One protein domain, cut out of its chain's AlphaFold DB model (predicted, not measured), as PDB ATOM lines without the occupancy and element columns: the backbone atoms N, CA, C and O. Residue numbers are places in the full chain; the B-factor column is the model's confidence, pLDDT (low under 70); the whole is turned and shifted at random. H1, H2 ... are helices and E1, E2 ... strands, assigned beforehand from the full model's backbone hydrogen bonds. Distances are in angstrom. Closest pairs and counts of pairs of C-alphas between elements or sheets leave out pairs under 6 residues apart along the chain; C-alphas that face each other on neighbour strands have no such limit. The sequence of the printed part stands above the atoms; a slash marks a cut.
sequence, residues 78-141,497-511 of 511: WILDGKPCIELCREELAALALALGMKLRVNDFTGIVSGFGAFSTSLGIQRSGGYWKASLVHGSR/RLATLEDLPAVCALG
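What this domain is: This is residues 78 to 141 and 497 to 511 of the 511 residues of an uncharacterized protein of Pyronema omphalodes (strain CBS 100304) (UniProt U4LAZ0). A strongly twisted sheet of six strands curls round one helix, H1, which packs on one face of it. The E3 E4 E5 meander forms one side of the sheet, and short E6 joins it to the E1 and E2 hairpin at the far edge. The printed part has 79 residues, with E1, E2, H1, E3, E4, E5 and E6 in that order along the chain; across the mixed sheet the order is E1, E2, E6, E5, E4, E3. The class is mixed, helices and strands, in two layers, meaning a sheet with its helix on one face. The whole is compact and rounded, with a radius of gyration of the C-alphas of 12.0 A and spans of 29 by 28 by 23 A.

Where its parts are: The longest strands are E4, residues 121 to 128, 21.6 A, and E5, residues 131 to 138, 22.6 A. E3 holds residues 113 to 116. E6 holds residues 507 to 510 and ends with C-alpha 510 at (266.761, 308.974, 433.456). E1 holds residues 78 to 80 and begins with C-alpha 78 at (263.364, 299.820, 436.604). E2, residues 83 to 89, measures 18.9 A. H1, residues 90 to 99, measures 14.2 A, with C-alpha 90 at (275.311, 307.526, 425.146).

How they stand to each other: E3, E4 and E5 form a meander, each strand the antiparallel neighbour of the one before. In the hairpin of E4 and E5, N 124 and O 135 are 2.9 A apart, within hydrogen-bond range. In that of E3 and E4, N 125 and O 113 are 2.7 A apart. E6 is parallel to E5 at 41 degrees, with N 509 and O 132 2.8 A apart. E2 is antiparallel to E6 at 146 degrees, with N 88 and O 508 2.8 A apart. E2 is staggered, pairing with E1 over residues 83 to 85 and with E6 over residues 86 to 89. In the hairpin of E1 and E2, N 85 and O 78 are 2.7 A apart. E1 and E3 are the edge strands. H1 is on the sheet; its closest C-alphas to E6 are those of Arg 90 and Val 507, 6.1 A apart. Every O i to N i+4 pair in H1 is within hydrogen-bond range.

The domain as a whole: The two C-alphas farthest apart, those of Gly 82 and Arg 497, are 33.5 A apart. Residues 142 to 496 are not printed, and C-alphas 141 and 497 are 25.8 A apart across this cut. The link from H1 to E3, residues 100 to 112, is long. The mean pLDDT of the printed part is 87.4; residues 506 and 511 are under 70.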
ATOM      1  N   TRP A  78     262.848 300.254 435.308       87.06
ATOM      2  CA  TRP A  78     263.364 299.820 436.604       87.06
ATOM      3  C   TRP A  78     263.047 300.877 437.653       87.06
ATOM      4  O   TRP A  78     262.835 302.037 437.320       87.06
ATOM      5  N   ILE A  79     262.952 300.487 438.922       87.94
ATOM      6  CA  ILE A  79     262.665 301.426 440.010       87.94
ATOM      7  C   ILE A  79     263.952 301.660 440.795       87.94
ATOM      8  O   ILE A  79     264.503 300.721 441.362       87.94
ATOM      9  N   LEU A  80     264.400 302.912 440.858       83.50
ATOM     10  CA  LEU A  80     265.570 303.339 441.620       83.50
ATOM     11  C   LEU A  80     265.149 304.435 442.598       83.50
ATOM     12  O   LEU A  80     264.560 305.438 442.199       83.50
ATOM     13  N   ASP A  81     265.383 304.221 443.894       84.62
ATOM     14  CA  ASP A  81     264.941 305.121 444.974       84.62
ATOM     15  C   ASP A  81     263.439 305.471 444.909       84.62
ATOM     16  O   ASP A  81     263.024 306.612 445.124       84.62
ATOM     17  N   GLY A  82     262.604 304.484 444.564       86.50
ATOM     18  CA  GLY A  82     261.153 304.658 444.440       86.50
ATOM     19  C   GLY A  82     260.706 305.443 443.203       86.50
ATOM     20  O   GLY A  82     259.527 305.782 443.102       86.50
ATOM     21  N   LYS A  83     261.610 305.730 442.259       85.38
ATOM     22  CA  LYS A  83     261.300 306.420 441.003       85.38
ATOM     23  C   LYS A  83     261.442 305.481 439.809       85.38
ATOM     24  O   LYS A  83     262.395 304.706 439.781       85.38
ATOM     25  N   PRO A  84     260.526 305.540 438.827       86.94
ATOM     26  CA  PRO A  84     260.704 304.822 437.576       86.94
ATOM     27  C   PRO A  84     261.887 305.421 436.818       86.94
ATOM     28  O   PRO A  84     262.015 306.639 436.695       86.94
ATOM     29  N   CYS A  85     262.735 304.547 436.303       86.50
ATOM     30  CA  CYS A  85     263.914 304.880 435.540       86.50
ATOM     31  C   CYS A  85     263.908 304.124 434.218       86.50
ATOM     32  O   CYS A  85     263.394 303.008 434.118       86.50
ATOM     33  N   ILE A  86     264.520 304.734 433.210       88.69
ATOM     34  CA  ILE A  86     264.828 304.081 431.938       88.69
ATOM     35  C   ILE A  86     266.328 304.131 431.701       88.69
ATOM     36  O   ILE A  86     266.991 305.108 432.059       88.69
ATOM     37  N   GLU A  87     266.856 303.053 431.138       88.06
ATOM     38  CA  GLU A  87     268.238 302.994 430.681       88.06
ATOM     39  C   GLU A  87     268.380 303.766 429.365       88.06
ATOM     40  O   GLU A  87     267.644 303.524 428.403       88.06
ATOM     41  N   LEU A  88     269.326 304.699 429.348       87.75
ATOM     42  CA  LEU A  88     269.697 305.499 428.195       87.75
ATOM     43  C   LEU A  88     271.127 305.173 427.784       87.75
ATOM     44  O   LEU A  88     272.037 305.189 428.619       87.75
ATOM     45  N   CYS A  89     271.338 304.954 426.492       88.56
ATOM     46  CA  CYS A  89     272.679 304.893 425.942       88.56
ATOM     47  C   CYS A  89     273.251 306.298 425.714       88.56
ATOM     48  O   CYS A  89     272.558 307.324 425.686       88.56
ATOM     49  N   ARG A  90     274.562 306.330 425.507       89.56
ATOM     50  CA  ARG A  90     275.311 307.526 425.146       89.56
ATOM     51  C   ARG A  90     274.729 308.247 423.921       89.56
ATOM     52  O   ARG A  90     274.546 309.464 423.955       89.56
ATOM     53  N   GLU A  91     274.429 307.505 422.858       88.00
ATOM     54  CA  GLU A  91     273.877 308.015 421.601       88.00
ATOM     55  C   GLU A  91     272.461 308.593 421.773       88.00
ATOM     56  O   GLU A  91     272.115 309.581 421.125       88.00
ATOM     57  N   GLU A  92     271.648 308.043 422.677       89.38
ATOM     58  CA  GLU A  92     270.317 308.565 423.015       89.38
ATOM     59  C   GLU A  92     270.388 309.900 423.737       89.38
ATOM     60  O   GLU A  92     269.658 310.837 423.405       89.38
ATOM     61  N   LEU A  93     271.306 310.008 424.690       90.25
ATOM     62  CA  LEU A  93     271.554 311.242 425.416       90.25
ATOM     63  C   LEU A  93     272.071 312.345 424.482       90.25
ATOM     64  O   LEU A  93     271.602 313.484 424.525       90.25
ATOM     65  N   ALA A  94     272.995 311.981 423.596       89.06
ATOM     66  CA  ALA A  94     273.487 312.813 422.508       89.06
ATOM     67  C   ALA A  94     272.362 313.279 421.571       89.06
ATOM     68  O   ALA A  94     272.236 314.471 421.287       89.06
ATOM     69  N   ALA A  95     271.519 312.352 421.112       89.12
ATOM     70  CA  ALA A  95     270.361 312.641 420.276       89.12
ATOM     71  C   ALA A  95     269.377 313.596 420.957       89.12
ATOM     72  O   ALA A  95     268.892 314.522 420.310       89.12
ATOM     73  N   LEU A  96     269.092 313.386 422.244       91.75
ATOM     74  CA  LEU A  96     268.227 314.256 423.035       91.75
ATOM     75  C   LEU A  96     268.823 315.662 423.149       91.75
ATOM     76  O   LEU A  96     268.125 316.649 422.909       91.75
ATOM     77  N   ALA A  97     270.115 315.754 423.464       92.25
ATOM     78  CA  ALA A  97     270.821 317.024 423.547       92.25
ATOM     79  C   ALA A  97     270.781 317.771 422.208       92.25
ATOM     80  O   ALA A  97     270.442 318.952 422.184       92.25
ATOM     81  N   LEU A  98     271.028 317.084 421.086       89.12
ATOM     82  CA  LEU A  98     270.922 317.685 419.757       89.12
ATOM     83  C   LEU A  98     269.493 318.112 419.414       89.12
ATOM     84  O   LEU A  98     269.280 319.216 418.915       89.12
ATOM     85  N   ALA A  99     268.503 317.270 419.698       89.75
ATOM     86  CA  ALA A  99     267.107 317.584 419.428       89.75
ATOM     87  C   ALA A  99     266.655 318.824 420.204       89.75
ATOM     88  O   ALA A  99     265.904 319.643 419.687       89.75
ATOM     89  N   LEU A 100     267.144 319.005 421.428       90.69
ATOM     90  CA  LEU A 100     266.840 320.164 422.258       90.69
ATOM     91  C   LEU A 100     267.819 321.323 422.048       90.69
ATOM     92  O   LEU A 100     267.700 322.340 422.713       90.69
ATOM     93  N   GLY A 101     268.802 321.206 421.166       91.50
ATOM     94  CA  GLY A 101     269.857 322.197 420.980       91.50
ATOM     95  C   GLY A 101     270.692 322.545 422.218       91.50
ATOM     96  O   GLY A 101     271.129 323.685 422.411       91.50
ATOM     97  N   MET A 102     270.883 321.559 423.089       94.12
ATOM     98  CA  MET A 102     271.667 321.670 424.308       94.12
ATOM     99  C   MET A 102     273.161 321.666 423.999       94.12
ATOM    100  O   MET A 102     273.701 320.694 423.477       94.12
ATOM    101  N   LYS A 103     273.857 322.719 424.434       91.12
ATOM    102  CA  LYS A 103     275.323 322.717 424.519       91.12
ATOM    103  C   LYS A 103     275.736 322.114 425.856       91.12
ATOM    104  O   LYS A 103     275.740 322.817 426.869       91.12
ATOM    105  N   LEU A 104     276.027 320.814 425.861       91.38
ATOM    106  CA  LEU A 104     276.481 320.108 427.055       91.38
ATOM    107  C   LEU A 104     277.904 320.535 427.424       91.38
ATOM    108  O   LEU A 104     278.790 320.623 426.573       91.38
ATOM    109  N   ARG A 105     278.112 320.814 428.706       91.69
ATOM    110  CA  ARG A 105     279.400 321.175 429.293       91.69
ATOM    111  C   ARG A 105     279.754 320.178 430.377       91.69
ATOM    112  O   ARG A 105     278.893 319.841 431.187       91.69
ATOM    113  N   VAL A 106     281.009 319.755 430.397       90.44
ATOM    114  CA  VAL A 106     281.591 318.972 431.485       90.44
ATOM    115  C   VAL A 106     282.235 319.947 432.454       90.44
ATOM    116  O   VAL A 106     283.072 320.763 432.066       90.44
ATOM    117  N   ASN A 107     281.826 319.876 433.712       92.00
ATOM    118  CA  ASN A 107     282.521 320.549 434.793       92.00
ATOM    119  C   ASN A 107     283.652 319.633 435.274       92.00
ATOM    120  O   ASN A 107     283.385 318.616 435.913       92.00
ATOM    121  N   ASP A 108     284.901 319.983 434.972       87.00
ATOM    122  CA  ASP A 108     286.049 319.097 435.217       87.00
ATOM    123  C   ASP A 108     286.311 318.843 436.717       87.00
ATOM    124  O   ASP A 108     286.881 317.817 437.079       87.00
ATOM    125  N   PHE A 109     285.842 319.722 437.611       88.62
ATOM    126  CA  PHE A 109     285.993 319.548 439.063       88.62
ATOM    127  C   PHE A 109     284.991 318.559 439.659       88.62
ATOM    128  O   PHE A 109     285.310 317.828 440.593       88.62
ATOM    129  N   THR A 110     283.758 318.569 439.157       89.88
ATOM    130  CA  THR A 110     282.648 317.773 439.709       89.88
ATOM    131  C   THR A 110     282.320 316.546 438.862       89.88
ATOM    132  O   THR A 110     281.605 315.659 439.323       89.88
ATOM    133  N   GLY A 111     282.797 316.499 437.616       88.19
ATOM    134  CA  GLY A 111     282.406 315.505 436.617       88.19
ATOM    135  C   GLY A 111     280.944 315.621 436.170       88.19
ATOM    136  O   GLY A 111     280.444 314.725 435.494       88.19
ATOM    137  N   ILE A 112     280.236 316.689 436.561       93.81
ATOM    138  CA  ILE A 112     278.838 316.906 436.183       93.81
ATOM    139  C   ILE A 112     278.792 317.366 434.728       93.81
ATOM    140  O   ILE A 112     279.448 318.341 434.354       93.81
ATOM    141  N   VAL A 113     277.968 316.697 433.923       94.69
ATOM    142  CA  VAL A 113     277.662 317.124 432.556       94.69
ATOM    143  C   VAL A 113     276.324 317.842 432.569       94.69
ATOM    144  O   VAL A 113     275.327 317.279 433.009       94.69
ATOM    145  N   SER A 114     276.264 319.089 432.114       95.44
ATOM    146  CA  SER A 114     274.998 319.830 432.090       95.44
ATOM    147  C   SER A 114     274.871 320.770 430.902       95.44
ATOM    148  O   SER A 114     275.864 321.211 430.329       95.44
ATOM    149  N   GLY A 115     273.637 321.082 430.516       94.12
ATOM    150  CA  GLY A 115     273.363 322.031 429.445       94.12
ATOM    151  C   GLY A 115     271.922 322.514 429.432       94.12
ATOM    152  O   GLY A 115     271.021 321.895 429.998       94.12
ATOM    153  N   PHE A 116     271.718 323.638 428.754       93.38
ATOM    154  CA  PHE A 116     270.411 324.250 428.540       93.38
ATOM    155  C   PHE A 116     270.066 324.193 427.058       93.38
ATOM    156  O   PHE A 116     270.869 324.586 426.212       93.38
ATOM    157  N   GLY A 117     268.875 323.693 426.759       91.06
ATOM    158  CA  GLY A 117     268.330 323.573 425.417       91.06
ATOM    159  C   GLY A 117     267.122 324.472 425.215       91.06
ATOM    160  O   GLY A 117     266.747 325.252 426.089       91.06
ATOM    161  N   ALA A 118     266.495 324.335 424.056       88.56
ATOM    162  CA  ALA A 118     265.232 324.934 423.690       88.56
ATOM    163  C   ALA A 118     264.140 324.671 424.732       88.56
ATOM    164  O   ALA A 118     264.186 323.731 425.538       88.56
ATOM    165  N   PHE A 119     263.137 325.546 424.704       85.06
ATOM    166  CA  PHE A 119     261.963 325.459 425.570       85.06
ATOM    167  C   PHE A 119     262.307 325.502 427.066       85.06
ATOM    168  O   PHE A 119     261.565 324.971 427.880       85.06
ATOM    169  N   SER A 120     263.436 326.119 427.431       86.69
ATOM    170  CA  SER A 120     263.938 326.194 428.813       86.69
ATOM    171  C   SER A 120     264.164 324.823 429.462       86.69
ATOM    172  O   SER A 120     264.077 324.674 430.681       86.69
ATOM    173  N   THR A 121     264.467 323.812 428.647       90.94
ATOM    174  CA  THR A 121     264.783 322.474 429.143       90.94
ATOM    175  C   THR A 121     266.253 322.425 429.538       90.94
ATOM    176  O   THR A 121     267.119 322.811 428.755       90.94
ATOM    177  N   SER A 122     266.549 321.962 430.746       93.75
ATOM    178  CA  SER A 122     267.911 321.721 431.218       93.75
ATOM    179  C   SER A 122     268.142 320.235 431.425       93.75
ATOM    180  O   SER A 122     267.286 319.550 431.984       93.75
ATOM    181  N   LEU A 123     269.306 319.761 431.005       95.50
ATOM    182  CA  LEU A 123     269.771 318.402 431.229       95.50
ATOM    183  C   LEU A 123     270.974 318.464 432.167       95.50
ATOM    184  O   LEU A 123     271.912 319.216 431.909       95.50
ATOM    185  N   GLY A 124     270.934 317.696 433.249       95.44
ATOM    186  CA  GLY A 124     272.050 317.504 434.170       95.44
ATOM    187  C   GLY A 124     272.326 316.019 434.351       95.44
ATOM    188  O   GLY A 124     271.401 315.244 434.556       95.44
ATOM    189  N   ILE A 125     273.584 315.614 434.262       94.94
ATOM    190  CA  ILE A 125     274.032 314.232 434.378       94.94
ATOM    191  C   ILE A 125     275.124 314.203 435.437       94.94
ATOM    192  O   ILE A 125     276.136 314.895 435.323       94.94
ATOM    193  N   GLN A 126     274.910 313.413 436.478       95.12
ATOM    194  CA  GLN A 126     275.835 313.312 437.601       95.12
ATOM    195  C   GLN A 126     275.964 311.867 438.061       95.12
ATOM    196  O   GLN A 126     275.016 311.083 437.973       95.12
ATOM    197  N   ARG A 127     277.132 311.509 438.590       92.62
ATOM    198  CA  ARG A 127     277.347 310.195 439.189       92.62
ATOM    199  C   ARG A 127     276.749 310.165 440.596       92.62
ATOM    200  O   ARG A 127     277.020 311.048 441.405       92.62
ATOM    201  N   SER A 128     275.945 309.155 440.902       90.81
ATOM    202  CA  SER A 128     275.339 308.955 442.221       90.81
ATOM    203  C   SER A 128     275.252 307.462 442.508       90.81
ATOM    204  O   SER A 128     274.853 306.709 441.633       90.81
ATOM    205  N   GLY A 129     275.687 307.003 443.685       86.31
ATOM    206  CA  GLY A 129     275.494 305.604 444.102       86.31
ATOM    207  C   GLY A 129     276.043 304.535 443.144       86.31
ATOM    208  O   GLY A 129     275.478 303.453 443.056       86.31
ATOM    209  N   GLY A 130     277.109 304.832 442.391       86.44
ATOM    210  CA  GLY A 130     277.699 303.899 441.419       86.44
ATOM    211  C   GLY A 130     277.080 303.926 440.017       86.44
ATOM    212  O   GLY A 130     277.653 303.318 439.118       86.44
ATOM    213  N   TYR A 131     276.002 304.679 439.795       87.88
ATOM    214  CA  TYR A 131     275.355 304.849 438.492       87.88
ATOM    215  C   TYR A 131     275.410 306.310 438.015       87.88
ATOM    216  O   TYR A 131     275.765 307.225 438.766       87.88
ATOM    217  N   TRP A 132     275.075 306.538 436.744       90.94
ATOM    218  CA  TRP A 132     274.890 307.879 436.188       90.94
ATOM    219  C   TRP A 132     273.414 308.245 436.206       90.94
ATOM    220  O   TRP A 132     272.593 307.530 435.639       90.94
ATOM    221  N   LYS A 133     273.087 309.367 436.839       92.56
ATOM    222  CA  LYS A 133     271.734 309.902 436.917       92.56
ATOM    223  C   LYS A 133     271.594 311.079 435.968       92.56
ATOM    224  O   LYS A 133     272.261 312.094 436.170       92.56
ATOM    225  N   ALA A 134     270.720 310.951 434.979       93.38
ATOM    226  CA  ALA A 134     270.276 312.052 434.141       93.38
ATOM    227  C   ALA A 134     269.007 312.674 434.742       93.38
ATOM    228  O   ALA A 134     268.066 311.976 435.110       93.38
ATOM    229  N   SER A 135     268.988 313.997 434.842       92.12
ATOM    230  CA  SER A 135     267.852 314.792 435.283       92.12
ATOM    231  C   SER A 135     267.483 315.763 434.174       92.12
ATOM    232  O   SER A 135     268.288 316.611 433.778       92.12
ATOM    233  N   LEU A 136     266.262 315.616 433.665       92.81
ATOM    234  CA  LEU A 136     265.677 316.528 432.696       92.81
ATOM    235  C   LEU A 136     264.701 317.440 433.433       92.81
ATOM    236  O   LEU A 136     263.609 317.026 433.815       92.81
ATOM    237  N   VAL A 137     265.113 318.682 433.661       92.12
ATOM    238  CA  VAL A 137     264.305 319.665 434.384       92.12
ATOM    239  C   VAL A 137     263.777 320.691 433.405       92.12
ATOM    240  O   VAL A 137     264.509 321.244 432.584       92.12
ATOM    241  N   HIS A 138     262.485 320.965 433.511       90.31
ATOM    242  CA  HIS A 138     261.865 322.056 432.793       90.31
ATOM    243  C   HIS A 138     261.935 323.325 433.644       90.31
ATOM    244  O   HIS A 138     261.234 323.448 434.648       90.31
ATOM    245  N   GLY A 139     262.831 324.240 433.279       84.75
ATOM    246  CA  GLY A 139     263.051 325.469 434.032       84.75
ATOM    247  C   GLY A 139     261.864 326.430 433.956       84.75
ATOM    248  O   GLY A 139     261.056 326.392 433.024       84.75
ATOM    249  N   SER A 140     261.787 327.343 434.929       82.50
ATOM    250  CA  SER A 140     260.888 328.494 434.823       82.50
ATOM    251  C   SER A 140     261.263 329.312 433.593       82.50
ATOM    252  O   SER A 140     262.434 329.629 433.375       82.50
ATOM    253  N   ARG A 141     260.263 329.647 432.780       80.38
ATOM    254  CA  ARG A 141     260.477 330.371 431.531       80.38
ATOM    255  C   ARG A 141     260.258 331.852 431.747       80.38
ATOM    256  O   ARG A 141     259.175 332.261 432.188       80.38
ATOM    257  N   ARG A 497     284.590 322.602 429.975       85.25
ATOM    258  CA  ARG A 497     284.771 322.300 428.547       85.25
ATOM    259  C   ARG A 497     283.490 321.765 427.910       85.25
ATOM    260  O   ARG A 497     282.607 321.262 428.602       85.25
ATOM    261  N   LEU A 498     283.362 321.889 426.587       81.56
ATOM    262  CA  LEU A 498     282.263 321.260 425.842       81.56
ATOM    263  C   LEU A 498     282.380 319.736 425.941       81.56
ATOM    264  O   LEU A 498     283.478 319.194 425.813       81.56
ATOM    265  N   ALA A 499     281.250 319.071 426.189       77.25
ATOM    266  CA  ALA A 499     281.195 317.618 426.252       77.25
ATOM    267  C   ALA A 499     281.277 317.025 424.843       77.25
ATOM    268  O   ALA A 499     280.476 317.372 423.972       77.25
ATOM    269  N   THR A 500     282.225 316.120 424.630       82.19
ATOM    270  CA  THR A 500     282.264 315.245 423.457       82.19
ATOM    271  C   THR A 500     281.379 314.021 423.688       82.19
ATOM    272  O   THR A 500     280.924 313.755 424.802       82.19
ATOM    273  N   LEU A 501     281.156 313.229 422.636       77.94
ATOM    274  CA  LEU A 501     280.470 311.944 422.767       77.94
ATOM    275  C   LEU A 501     281.178 311.028 423.785       77.94
ATOM    276  O   LEU A 501     280.522 310.322 424.540       77.94
ATOM    277  N   GLU A 502     282.509 311.064 423.844       80.94
ATOM    278  CA  GLU A 502     283.311 310.238 424.755       80.94
ATOM    279  C   GLU A 502     283.163 310.638 426.224       80.94
ATOM    280  O   GLU A 502     283.251 309.773 427.096       80.94
ATOM    281  N   ASP A 503     282.881 311.919 426.484       81.25
ATOM    282  CA  ASP A 503     282.634 312.443 427.829       81.25
ATOM    283  C   ASP A 503     281.286 311.971 428.401       81.25
ATOM    284  O   ASP A 503     281.079 311.981 429.616       81.25
ATOM    285  N   LEU A 504     280.351 311.562 427.539       81.81
ATOM    286  CA  LEU A 504     279.049 311.067 427.963       81.81
ATOM    287  C   LEU A 504     279.165 309.636 428.517       81.81
ATOM    288  O   LEU A 504     279.902 308.802 427.970       81.81
ATOM    289  N   PRO A 505     278.412 309.300 429.579       75.69
ATOM    290  CA  PRO A 505     278.418 307.948 430.118       75.69
ATOM    291  C   PRO A 505     277.944 306.944 429.066       75.69
ATOM    292  O   PRO A 505     277.067 307.253 428.263       75.69
ATOM    293  N   ALA A 506     278.522 305.739 429.072       66.50
ATOM    294  CA  ALA A 506     278.095 304.666 428.170       66.50
ATOM    295  C   ALA A 506     276.612 304.314 428.381       66.50
ATOM    296  O   ALA A 506     275.883 304.089 427.418       66.50
ATOM    297  N   VAL A 507     276.188 304.328 429.649       74.06
ATOM    298  CA  VAL A 507     274.824 304.058 430.099       74.06
ATOM    299  C   VAL A 507     274.462 305.018 431.234       74.06
ATOM    300  O   VAL A 507     275.258 305.211 432.161       74.06
ATOM    301  N   CYS A 508     273.269 305.611 431.190       79.75
ATOM    302  CA  CYS A 508     272.713 306.407 432.285       79.75
ATOM    303  C   CYS A 508     271.235 306.098 432.556       79.75
ATOM    304  O   CYS A 508     270.521 305.588 431.702       79.75
ATOM    305  N   ALA A 509     270.781 306.397 433.773       75.12
ATOM    306  CA  ALA A 509     269.389 306.274 434.182       75.12
ATOM    307  C   ALA A 509     268.717 307.652 434.144       75.12
ATOM    308  O   ALA A 509     269.179 308.579 434.817       75.12
ATOM    309  N   LEU A 510     267.627 307.793 433.388       76.19
ATOM    310  CA  LEU A 510     266.761 308.974 433.456       76.19
ATOM    311  C   LEU A 510     265.718 308.768 434.556       76.19
ATOM    312  O   LEU A 510     265.031 307.750 434.525       76.19
ATOM    313  N   GLY A 511     265.582 309.705 435.500       61.50
ATOM    314  CA  GLY A 511     264.606 309.594 436.599       61.50
ATOM    315  C   GLY A 511     264.280 310.895 437.313       61.50
ATOM    316  O   GLY A 511     264.586 311.978 436.766       61.50
TER     317      GLY A 511